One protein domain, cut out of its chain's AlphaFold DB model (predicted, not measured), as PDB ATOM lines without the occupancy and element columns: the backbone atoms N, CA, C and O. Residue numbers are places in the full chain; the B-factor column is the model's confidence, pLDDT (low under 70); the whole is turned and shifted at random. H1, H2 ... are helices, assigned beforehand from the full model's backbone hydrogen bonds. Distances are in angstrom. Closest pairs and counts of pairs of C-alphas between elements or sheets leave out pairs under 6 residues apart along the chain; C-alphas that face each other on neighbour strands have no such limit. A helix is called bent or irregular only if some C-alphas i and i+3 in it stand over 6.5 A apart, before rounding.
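AT A GLANCE: This is residues 26 to 90 of the 110 residues of an uncharacterized protein of Gibberella zeae (strain ATCC MYA-4620 / CBS 123657 / FGSC 9075 / NRRL 31084 / PH-1) (UniProt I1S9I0). One long helix, H1, makes the length of the model; H2 folds back along the second half of H1 as a helical hairpin, and H3 crosses the first half of H1 at a steep angle. Residues 52 to 59, where H1 ends and the link to H2 begins, stick out at one end. The printed part has 65 residues with three named helices, H1, H2 and H3 in that order, and no named strand; the class is all helix. It is only just compact, close to loose, with a radius of gyration of the C-alphas of 12.7 A, and its elongated outline spans 39 by 20 by 17 A.

HOW THE PARTS SIT: H1, residues 29 to 53, touches H2, residues 61 to 70, with its residues 43 to 50 alone. The closest C-alphas of the two are those of Ile 43 and Val 62, 6.3 A apart. They run opposite ways at a shallow tilt of 33 degrees, only just short of steep, and form a helical hairpin. H3, residues 75 to 88, touches H1 with its residues 79 to 82 alone, and H1 touches H3 with its residues 32 to 39 alone. The closest C-alphas are those of Ala 35 and Leu 82, 6.7 A apart. H1 and H3 run the same way at a steep tilt of 62 degrees. H2 and H3 are close but not clearly touching, with the closest C-alphas, those of Tyr 69 and Lys 78, 5.8 A apart; they run opposite ways at a shallow tilt of 29 degrees. In H2 and H3 every O i to N i+4 pair is within hydrogen-bond range, and in H1 18 of 21 are.

IN THESE COORDINATES: H1 begins at Pro 29, C-alpha at (220.368, 152.018, 123.557), and measures 35.8 A from first to last C-alpha. It is irregular: C-alphas 30 and 33 are 7.4 A apart. H2 begins at Arg 61, C-alpha at (215.599, 126.366, 130.184), and measures 14.2 A. H3 measures 19.7 A and ends at Phe 88, C-alpha at (227.223, 133.424, 125.247).

THE WHOLE: The two C-alphas farthest apart, those of Ser 30 and Arg 56, are 40.6 A from each other. Without residues 52 to 59, which stand free, the body has 57 residues and spans 33 by 22 by 18 A. The printed part has no cut. The link from H1 to H2, with 7 residues between them, is short, and that from H2 to H3, with 4, is tight. The mean pLDDT of the printed part is 82.0; residues 49 to 58 are under 70.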
ATOM      1  N   PRO A  26     226.131 147.421 129.945       78.81
ATOM      2  CA  PRO A  26     224.786 147.465 129.397       78.81
ATOM      3  C   PRO A  26     224.842 147.649 127.879       78.81
ATOM      4  O   PRO A  26     225.759 148.283 127.352       78.81
ATOM      5  N   LEU A  27     223.849 147.093 127.197       85.19
ATOM      6  CA  LEU A  27     223.660 147.277 125.772       85.19
ATOM      7  C   LEU A  27     223.569 148.766 125.399       85.19
ATOM      8  O   LEU A  27     222.959 149.555 126.123       85.19
ATOM      9  N   ASP A  28     224.137 149.136 124.249       84.88
ATOM     10  CA  ASP A  28     223.909 150.457 123.670       84.88
ATOM     11  C   ASP A  28     222.405 150.638 123.380       84.88
ATOM     12  O   ASP A  28     221.807 149.756 122.745       84.88
ATOM     13  N   PRO A  29     221.781 151.753 123.805       85.69
ATOM     14  CA  PRO A  29     220.368 152.018 123.557       85.69
ATOM     15  C   PRO A  29     219.972 151.896 122.080       85.69
ATOM     16  O   PRO A  29     218.866 151.449 121.788       85.69
ATOM     17  N   SER A  30     220.873 152.229 121.148       84.75
ATOM     18  CA  SER A  30     220.624 152.120 119.703       84.75
ATOM     19  C   SER A  30     220.404 150.680 119.228       84.75
ATOM     20  O   SER A  30     219.724 150.454 118.230       84.75
ATOM     21  N   HIS A  31     220.932 149.693 119.954       86.44
ATOM     22  CA  HIS A  31     220.814 148.279 119.613       86.44
ATOM     23  C   HIS A  31     219.692 147.570 120.368       86.44
ATOM     24  O   HIS A  31     219.419 146.404 120.087       86.44
ATOM     25  N   ARG A  32     219.032 148.239 121.319       89.44
ATOM     26  CA  ARG A  32     218.079 147.606 122.238       89.44
ATOM     27  C   ARG A  32     216.884 146.994 121.535       89.44
ATOM     28  O   ARG A  32     216.562 145.835 121.795       89.44
ATOM     29  N   ASP A  33     216.255 147.740 120.638       89.31
ATOM     30  CA  ASP A  33     215.067 147.255 119.936       89.31
ATOM     31  C   ASP A  33     215.405 146.063 119.032       89.31
ATOM     32  O   ASP A  33     214.660 145.083 118.982       89.31
ATOM     33  N   CYS A  34     216.577 146.098 118.390       88.50
ATOM     34  CA  CYS A  34     217.086 144.991 117.581       88.50
ATOM     35  C   CYS A  34     217.390 143.758 118.448       88.50
ATOM     36  O   CYS A  34     216.910 142.662 118.158       88.50
ATOM     37  N   ALA A  35     218.110 143.946 119.559       89.69
ATOM     38  CA  ALA A  35     218.455 142.892 120.507       89.69
ATOM     39  C   ALA A  35     217.212 142.205 121.071       89.69
ATOM     40  O   ALA A  35     217.148 140.980 121.112       89.69
ATOM     41  N   LYS A  36     216.214 142.995 121.476       91.75
ATOM     42  CA  LYS A  36     214.950 142.485 121.999       91.75
ATOM     43  C   LYS A  36     214.199 141.690 120.936       91.75
ATOM     44  O   LYS A  36     213.835 140.551 121.192       91.75
ATOM     45  N   ARG A  37     214.030 142.246 119.730       90.31
ATOM     46  CA  ARG A  37     213.353 141.545 118.629       90.31
ATOM     47  C   ARG A  37     214.023 140.204 118.320       90.31
ATOM     48  O   ARG A  37     213.330 139.205 118.164       90.31
ATOM     49  N   ARG A  38     215.357 140.174 118.246       89.31
ATOM     50  CA  ARG A  38     216.118 138.940 117.996       89.31
ATOM     51  C   ARG A  38     216.006 137.951 119.151       89.31
ATOM     52  O   ARG A  38     215.847 136.761 118.914       89.31
ATOM     53  N   PHE A  39     216.066 138.434 120.388       91.75
ATOM     54  CA  PHE A  39     215.862 137.603 121.568       91.75
ATOM     55  C   PHE A  39     214.482 136.940 121.538       91.75
ATOM     56  O   PHE A  39     214.404 135.721 121.652       91.75
ATOM     57  N   ASP A  40     213.423 137.707 121.270       90.81
ATOM     58  CA  ASP A  40     212.055 137.190 121.169       90.81
ATOM     59  C   ASP A  40     211.931 136.146 120.039       90.81
ATOM     60  O   ASP A  40     211.313 135.102 120.234       90.81
ATOM     61  N   GLN A  41     212.567 136.367 118.879       89.00
ATOM     62  CA  GLN A  41     212.620 135.377 117.788       89.00
ATOM     63  C   GLN A  41     213.265 134.055 118.228       89.00
ATOM     64  O   GLN A  41     212.743 132.987 117.912       89.00
ATOM     65  N   ILE A  42     214.380 134.123 118.962       88.50
ATOM     66  CA  ILE A  42     215.083 132.938 119.469       88.50
ATOM     67  C   ILE A  42     214.227 132.206 120.502       88.50
ATOM     68  O   ILE A  42     214.051 130.995 120.391       88.50
ATOM     69  N   ILE A  43     213.681 132.924 121.486       89.56
ATOM     70  CA  ILE A  43     212.836 132.326 122.524       89.56
ATOM     71  C   ILE A  43     211.632 131.629 121.889       89.56
ATOM     72  O   ILE A  43     211.432 130.449 122.153       89.56
ATOM     73  N   ASN A  44     210.905 132.300 120.993       88.44
ATOM     74  CA  ASN A  44     209.732 131.716 120.338       88.44
ATOM     75  C   ASN A  44     210.081 130.446 119.546       88.44
ATOM     76  O   ASN A  44     209.376 129.448 119.656       88.44
ATOM     77  N   HIS A  45     211.194 130.451 118.803       85.81
ATOM     78  CA  HIS A  45     211.638 129.275 118.049       85.81
ATOM     79  C   HIS A  45     211.895 128.063 118.959       85.81
ATOM     80  O   HIS A  45     211.456 126.952 118.664       85.81
ATOM     81  N   PHE A  46     212.586 128.266 120.084       82.81
ATOM     82  CA  PHE A  46     212.900 127.172 121.003       82.81
ATOM     83  C   PHE A  46     211.731 126.789 121.921       82.81
ATOM     84  O   PHE A  46     211.664 125.636 122.334       82.81
ATOM     85  N   GLU A  47     210.792 127.692 122.223       82.25
ATOM     86  CA  GLU A  47     209.557 127.339 122.943       82.25
ATOM     87  C   GLU A  47     208.682 126.377 122.122       82.25
ATOM     88  O   GLU A  47     208.120 125.429 122.678       82.25
ATOM     89  N   GLU A  48     208.611 126.568 120.801       75.06
ATOM     90  CA  GLU A  48     207.890 125.672 119.887       75.06
ATOM     91  C   GLU A  48     208.535 124.269 119.803       75.06
ATOM     92  O   GLU A  48     207.822 123.260 119.755       75.06
ATOM     93  N   ASP A  49     209.871 124.178 119.851       68.00
ATOM     94  CA  ASP A  49     210.616 122.905 119.795       68.00
ATOM     95  C   ASP A  49     210.641 122.162 121.153       68.00
ATOM     96  O   ASP A  49     210.386 120.952 121.218       68.00
ATOM     97  N   GLU A  50     210.859 122.874 122.267       60.66
ATOM     98  CA  GLU A  50     210.876 122.299 123.624       60.66
ATOM     99  C   GLU A  50     209.489 121.813 124.071       60.66
ATOM    100  O   GLU A  50     209.390 120.804 124.776       60.66
ATOM    101  N   GLY A  51     208.403 122.429 123.585       55.12
ATOM    102  CA  GLY A  51     207.036 121.933 123.786       55.12
ATOM    103  C   GLY A  51     206.825 120.492 123.293       55.12
ATOM    104  O   GLY A  51     205.968 119.778 123.817       55.12
ATOM    105  N   SER A  52     207.651 120.031 122.344       52.06
ATOM    106  CA  SER A  52     207.640 118.657 121.822       52.06
ATOM    107  C   SER A  52     208.644 117.719 122.513       52.06
ATOM    108  O   SER A  52     208.492 116.498 122.438       52.06
ATOM    109  N   ARG A  53     209.672 118.257 123.192       54.69
ATOM    110  CA  ARG A  53     210.786 117.499 123.805       54.69
ATOM    111  C   ARG A  53     210.770 117.450 125.332       54.69
ATOM    112  O   ARG A  53     211.490 116.631 125.914       54.69
ATOM    113  N   ALA A  54     209.949 118.269 125.987       52.97
ATOM    114  CA  ALA A  54     209.826 118.310 127.436       52.97
ATOM    115  C   ALA A  54     209.193 117.017 127.983       52.97
ATOM    116  O   ALA A  54     207.991 116.906 128.232       52.97
ATOM    117  N   GLY A  55     210.034 116.010 128.225       53.62
ATOM    118  CA  GLY A  55     209.727 114.979 129.207       53.62
ATOM    119  C   GLY A  55     209.397 115.658 130.539       53.62
ATOM    120  O   GLY A  55     210.094 116.585 130.945       53.62
ATOM    121  N   ARG A  56     208.341 115.188 131.211       55.69
ATOM    122  CA  ARG A  56     207.675 115.779 132.397       55.69
ATOM    123  C   ARG A  56     208.583 116.093 133.611       55.69
ATOM    124  O   ARG A  56     208.080 116.566 134.620       55.69
ATOM    125  N   ASP A  57     209.881 115.816 133.517       57.88
ATOM    126  CA  ASP A  57     210.865 115.826 134.604       57.88
ATOM    127  C   ASP A  57     212.104 116.703 134.308       57.88
ATOM    128  O   ASP A  57     213.073 116.700 135.067       57.88
ATOM    129  N   LYS A  58     212.117 117.450 133.193       65.81
ATOM    130  CA  LYS A  58     213.235 118.339 132.838       65.81
ATOM    131  C   LYS A  58     212.859 119.803 133.030       65.81
ATOM    132  O   LYS A  58     211.788 120.249 132.635       65.81
ATOM    133  N   TYR A  59     213.776 120.545 133.640       70.19
ATOM    134  CA  TYR A  59     213.653 121.983 133.830       70.19
ATOM    135  C   TYR A  59     213.652 122.713 132.479       70.19
ATOM    136  O   TYR A  59     214.580 122.530 131.687       70.19
ATOM    137  N   ASP A  60     212.635 123.543 132.241       79.81
ATOM    138  CA  ASP A  60     212.475 124.325 131.013       79.81
ATOM    139  C   ASP A  60     213.433 125.525 131.015       79.81
ATOM    140  O   ASP A  60     213.244 126.529 131.710       79.81
ATOM    141  N   ARG A  61     214.519 125.377 130.256       81.06
ATOM    142  CA  ARG A  61     215.599 126.366 130.184       81.06
ATOM    143  C   ARG A  61     215.183 127.601 129.395       81.06
ATOM    144  O   ARG A  61     215.578 128.700 129.775       81.06
ATOM    145  N   VAL A  62     214.394 127.424 128.337       84.88
ATOM    146  CA  VAL A  62     213.922 128.529 127.492       84.88
ATOM    147  C   VAL A  62     213.031 129.438 128.326       84.88
ATOM    148  O   VAL A  62     213.269 130.643 128.416       84.88
ATOM    149  N   LYS A  63     212.103 128.833 129.071       84.88
ATOM    150  CA  LYS A  63     211.218 129.552 129.981       84.88
ATOM    151  C   LYS A  63     211.960 130.230 131.124       84.88
ATOM    152  O   LYS A  63     211.601 131.345 131.491       84.88
ATOM    153  N   LEU A  64     213.016 129.621 131.670       85.50
ATOM    154  CA  LEU A  64     213.868 130.305 132.651       85.50
ATOM    155  C   LEU A  64     214.478 131.584 132.069       85.50
ATOM    156  O   LEU A  64     214.417 132.632 132.712       85.50
ATOM    157  N   VAL A  65     215.079 131.511 130.881       87.56
ATOM    158  CA  VAL A  65     215.729 132.671 130.255       87.56
ATOM    159  C   VAL A  65     214.697 133.760 129.938       87.56
ATOM    160  O   VAL A  65     214.917 134.921 130.291       87.56
ATOM    161  N   SER A  66     213.547 133.376 129.377       90.62
ATOM    162  CA  SER A  66     212.417 134.268 129.082       90.62
ATOM    163  C   SER A  66     211.907 134.984 130.342       90.62
ATOM    164  O   SER A  66     211.913 136.215 130.411       90.62
ATOM    165  N   LEU A  67     211.608 134.234 131.410       88.88
ATOM    166  CA  LEU A  67     211.131 134.794 132.680       88.88
ATOM    167  C   LEU A  67     212.181 135.670 133.376       88.88
ATOM    168  O   LEU A  67     211.833 136.657 134.024       88.88
ATOM    169  N   THR A  68     213.469 135.345 133.240       88.56
ATOM    170  CA  THR A  68     214.549 136.174 133.796       88.56
ATOM    171  C   THR A  68     214.590 137.542 133.107       88.56
ATOM    172  O   THR A  68     214.745 138.568 133.776       88.56
ATOM    173  N   TYR A  69     214.406 137.586 131.785       91.12
ATOM    174  CA  TYR A  69     214.293 138.842 131.045       91.12
ATOM    175  C   TYR A  69     213.008 139.603 131.398       91.12
ATOM    176  O   TYR A  69     213.058 140.807 131.672       91.12
ATOM    177  N   GLU A  70     211.865 138.915 131.451       91.25
ATOM    178  CA  GLU A  70     210.564 139.517 131.754       91.25
ATOM    179  C   GLU A  70     210.560 140.200 133.128       91.25
ATOM    180  O   GLU A  70     210.235 141.391 133.226       91.25
ATOM    181  N   HIS A  71     211.011 139.480 134.163       88.06
ATOM    182  CA  HIS A  71     210.990 139.914 135.564       88.06
ATOM    183  C   HIS A  71     212.221 140.714 136.012       88.06
ATOM    184  O   HIS A  71     212.309 141.111 137.178       88.06
ATOM    185  N   SER A  72     213.167 140.996 135.116       86.88
ATOM    186  CA  SER A  72     214.265 141.917 135.415       86.88
ATOM    187  C   SER A  72     213.718 143.307 135.769       86.88
ATOM    188  O   SER A  72     212.992 143.928 134.992       86.88
ATOM    189  N   THR A  73     214.080 143.801 136.956       82.94
ATOM    190  CA  THR A  73     213.441 144.958 137.616       82.94
ATOM    191  C   THR A  73     213.732 146.310 136.978       82.94
ATOM    192  O   THR A  73     213.013 147.272 137.236       82.94
ATOM    193  N   ASN A  74     214.788 146.414 136.174       86.06
ATOM    194  CA  ASN A  74     215.149 147.646 135.489       86.06
ATOM    195  C   ASN A  74     215.702 147.363 134.089       86.06
ATOM    196  O   ASN A  74     216.130 146.252 133.769       86.06
ATOM    197  N   GLU A  75     215.684 148.400 133.259       88.50
ATOM    198  CA  GLU A  75     216.119 148.343 131.866       88.50
ATOM    199  C   GLU A  75     217.600 147.972 131.736       88.50
ATOM    200  O   GLU A  75     217.956 147.136 130.918       88.50
ATOM    201  N   THR A  76     218.452 148.481 132.625       86.06
ATOM    202  CA  THR A  76     219.883 148.147 132.652       86.06
ATOM    203  C   THR A  76     220.133 146.657 132.899       86.06
ATOM    204  O   THR A  76     221.057 146.080 132.331       86.06
ATOM    205  N   SER A  77     219.323 146.008 133.736       84.88
ATOM    206  CA  SER A  77     219.380 144.567 133.982       84.88
ATOM    207  C   SER A  77     218.931 143.785 132.753       84.88
ATOM    208  O   SER A  77     219.574 142.798 132.404       84.88
ATOM    209  N   LYS A  78     217.884 144.254 132.059       90.06
ATOM    210  CA  LYS A  78     217.439 143.672 130.784       90.06
ATOM    211  C   LYS A  78     218.524 143.782 129.717       90.06
ATOM    212  O   LYS A  78     218.850 142.788 129.077       90.06
ATOM    213  N   ASP A  79     219.143 144.949 129.596       90.25
ATOM    214  CA  ASP A  79     220.234 145.211 128.659       90.25
ATOM    215  C   ASP A  79     221.454 144.321 128.941       90.25
ATOM    216  O   ASP A  79     222.042 143.759 128.018       90.25
ATOM    217  N   ARG A  80     221.819 144.143 130.216       87.81
ATOM    218  CA  ARG A  80     222.902 143.233 130.629       87.81
ATOM    219  C   ARG A  80     222.589 141.778 130.316       87.81
ATOM    220  O   ARG A  80     223.478 141.059 129.874       87.81
ATOM    221  N   LEU A  81     221.349 141.347 130.538       87.81
ATOM    222  CA  LEU A  81     220.928 139.992 130.202       87.81
ATOM    223  C   LEU A  81     221.019 139.753 128.699       87.81
ATOM    224  O   LEU A  81     221.602 138.755 128.294       87.81
ATOM    225  N   LEU A  82     220.505 140.676 127.881       90.00
ATOM    226  CA  LEU A  82     220.603 140.577 126.424       90.00
ATOM    227  C   LEU A  82     222.068 140.525 125.980       90.00
ATOM    228  O   LEU A  82     222.449 139.627 125.232       90.00
ATOM    229  N   ALA A  83     222.912 141.423 126.494       88.00
ATOM    230  CA  ALA A  83     224.341 141.416 126.194       88.00
ATOM    231  C   ALA A  83     225.000 140.073 126.561       88.00
ATOM    232  O   ALA A  83     225.767 139.528 125.767       88.00
ATOM    233  N   ALA A  84     224.694 139.518 127.736       86.38
ATOM    234  CA  ALA A  84     225.210 138.222 128.179       86.38
ATOM    235  C   ALA A  84     224.723 137.066 127.322       86.38
ATOM    236  O   ALA A  84     225.519 136.223 126.915       86.38
ATOM    237  N   PHE A  85     223.438 137.060 126.998       87.75
ATOM    238  CA  PHE A  85     222.821 136.044 126.168       87.75
ATOM    239  C   PHE A  85     223.459 135.986 124.775       87.75
ATOM    240  O   PHE A  85     223.911 134.927 124.348       87.75
ATOM    241  N   PHE A  86     223.567 137.127 124.087       87.44
ATOM    242  CA  PHE A  86     224.155 137.179 122.748       87.44
ATOM    243  C   PHE A  86     225.657 136.873 122.752       87.44
ATOM    244  O   PHE A  86     226.136 136.170 121.862       87.44
ATOM    245  N   ALA A  87     226.392 137.333 123.773       85.44
ATOM    246  CA  ALA A  87     227.804 136.994 123.938       85.44
ATOM    247  C   ALA A  87     228.007 135.487 124.153       85.44
ATOM    248  O   ALA A  87     228.874 134.893 123.517       85.44
ATOM    249  N   PHE A  88     227.184 134.864 125.000       83.06
ATOM    250  CA  PHE A  88     227.223 133.424 125.247       83.06
ATOM    251  C   PHE A  88     226.846 132.614 123.999       83.06
ATOM    252  O   PHE A  88     227.498 131.625 123.686       83.06
ATOM    253  N   ALA A  89     225.834 133.057 123.249       82.44
ATOM    254  CA  ALA A  89     225.393 132.400 122.019       82.44
ATOM    255  C   ALA A  89     226.341 132.619 120.820       82.44
ATOM    256  O   ALA A  89     226.126 132.046 119.749       82.44
ATOM    257  N   GLY A  90     227.359 133.482 120.952       82.56
ATOM    258  CA  GLY A  90     228.224 133.871 119.835       82.56
ATOM    259  C   GLY A  90     227.428 134.479 118.673       82.56
ATOM    260  O   GLY A  90     227.699 134.181 117.504       82.56
TER     261      GLY A  90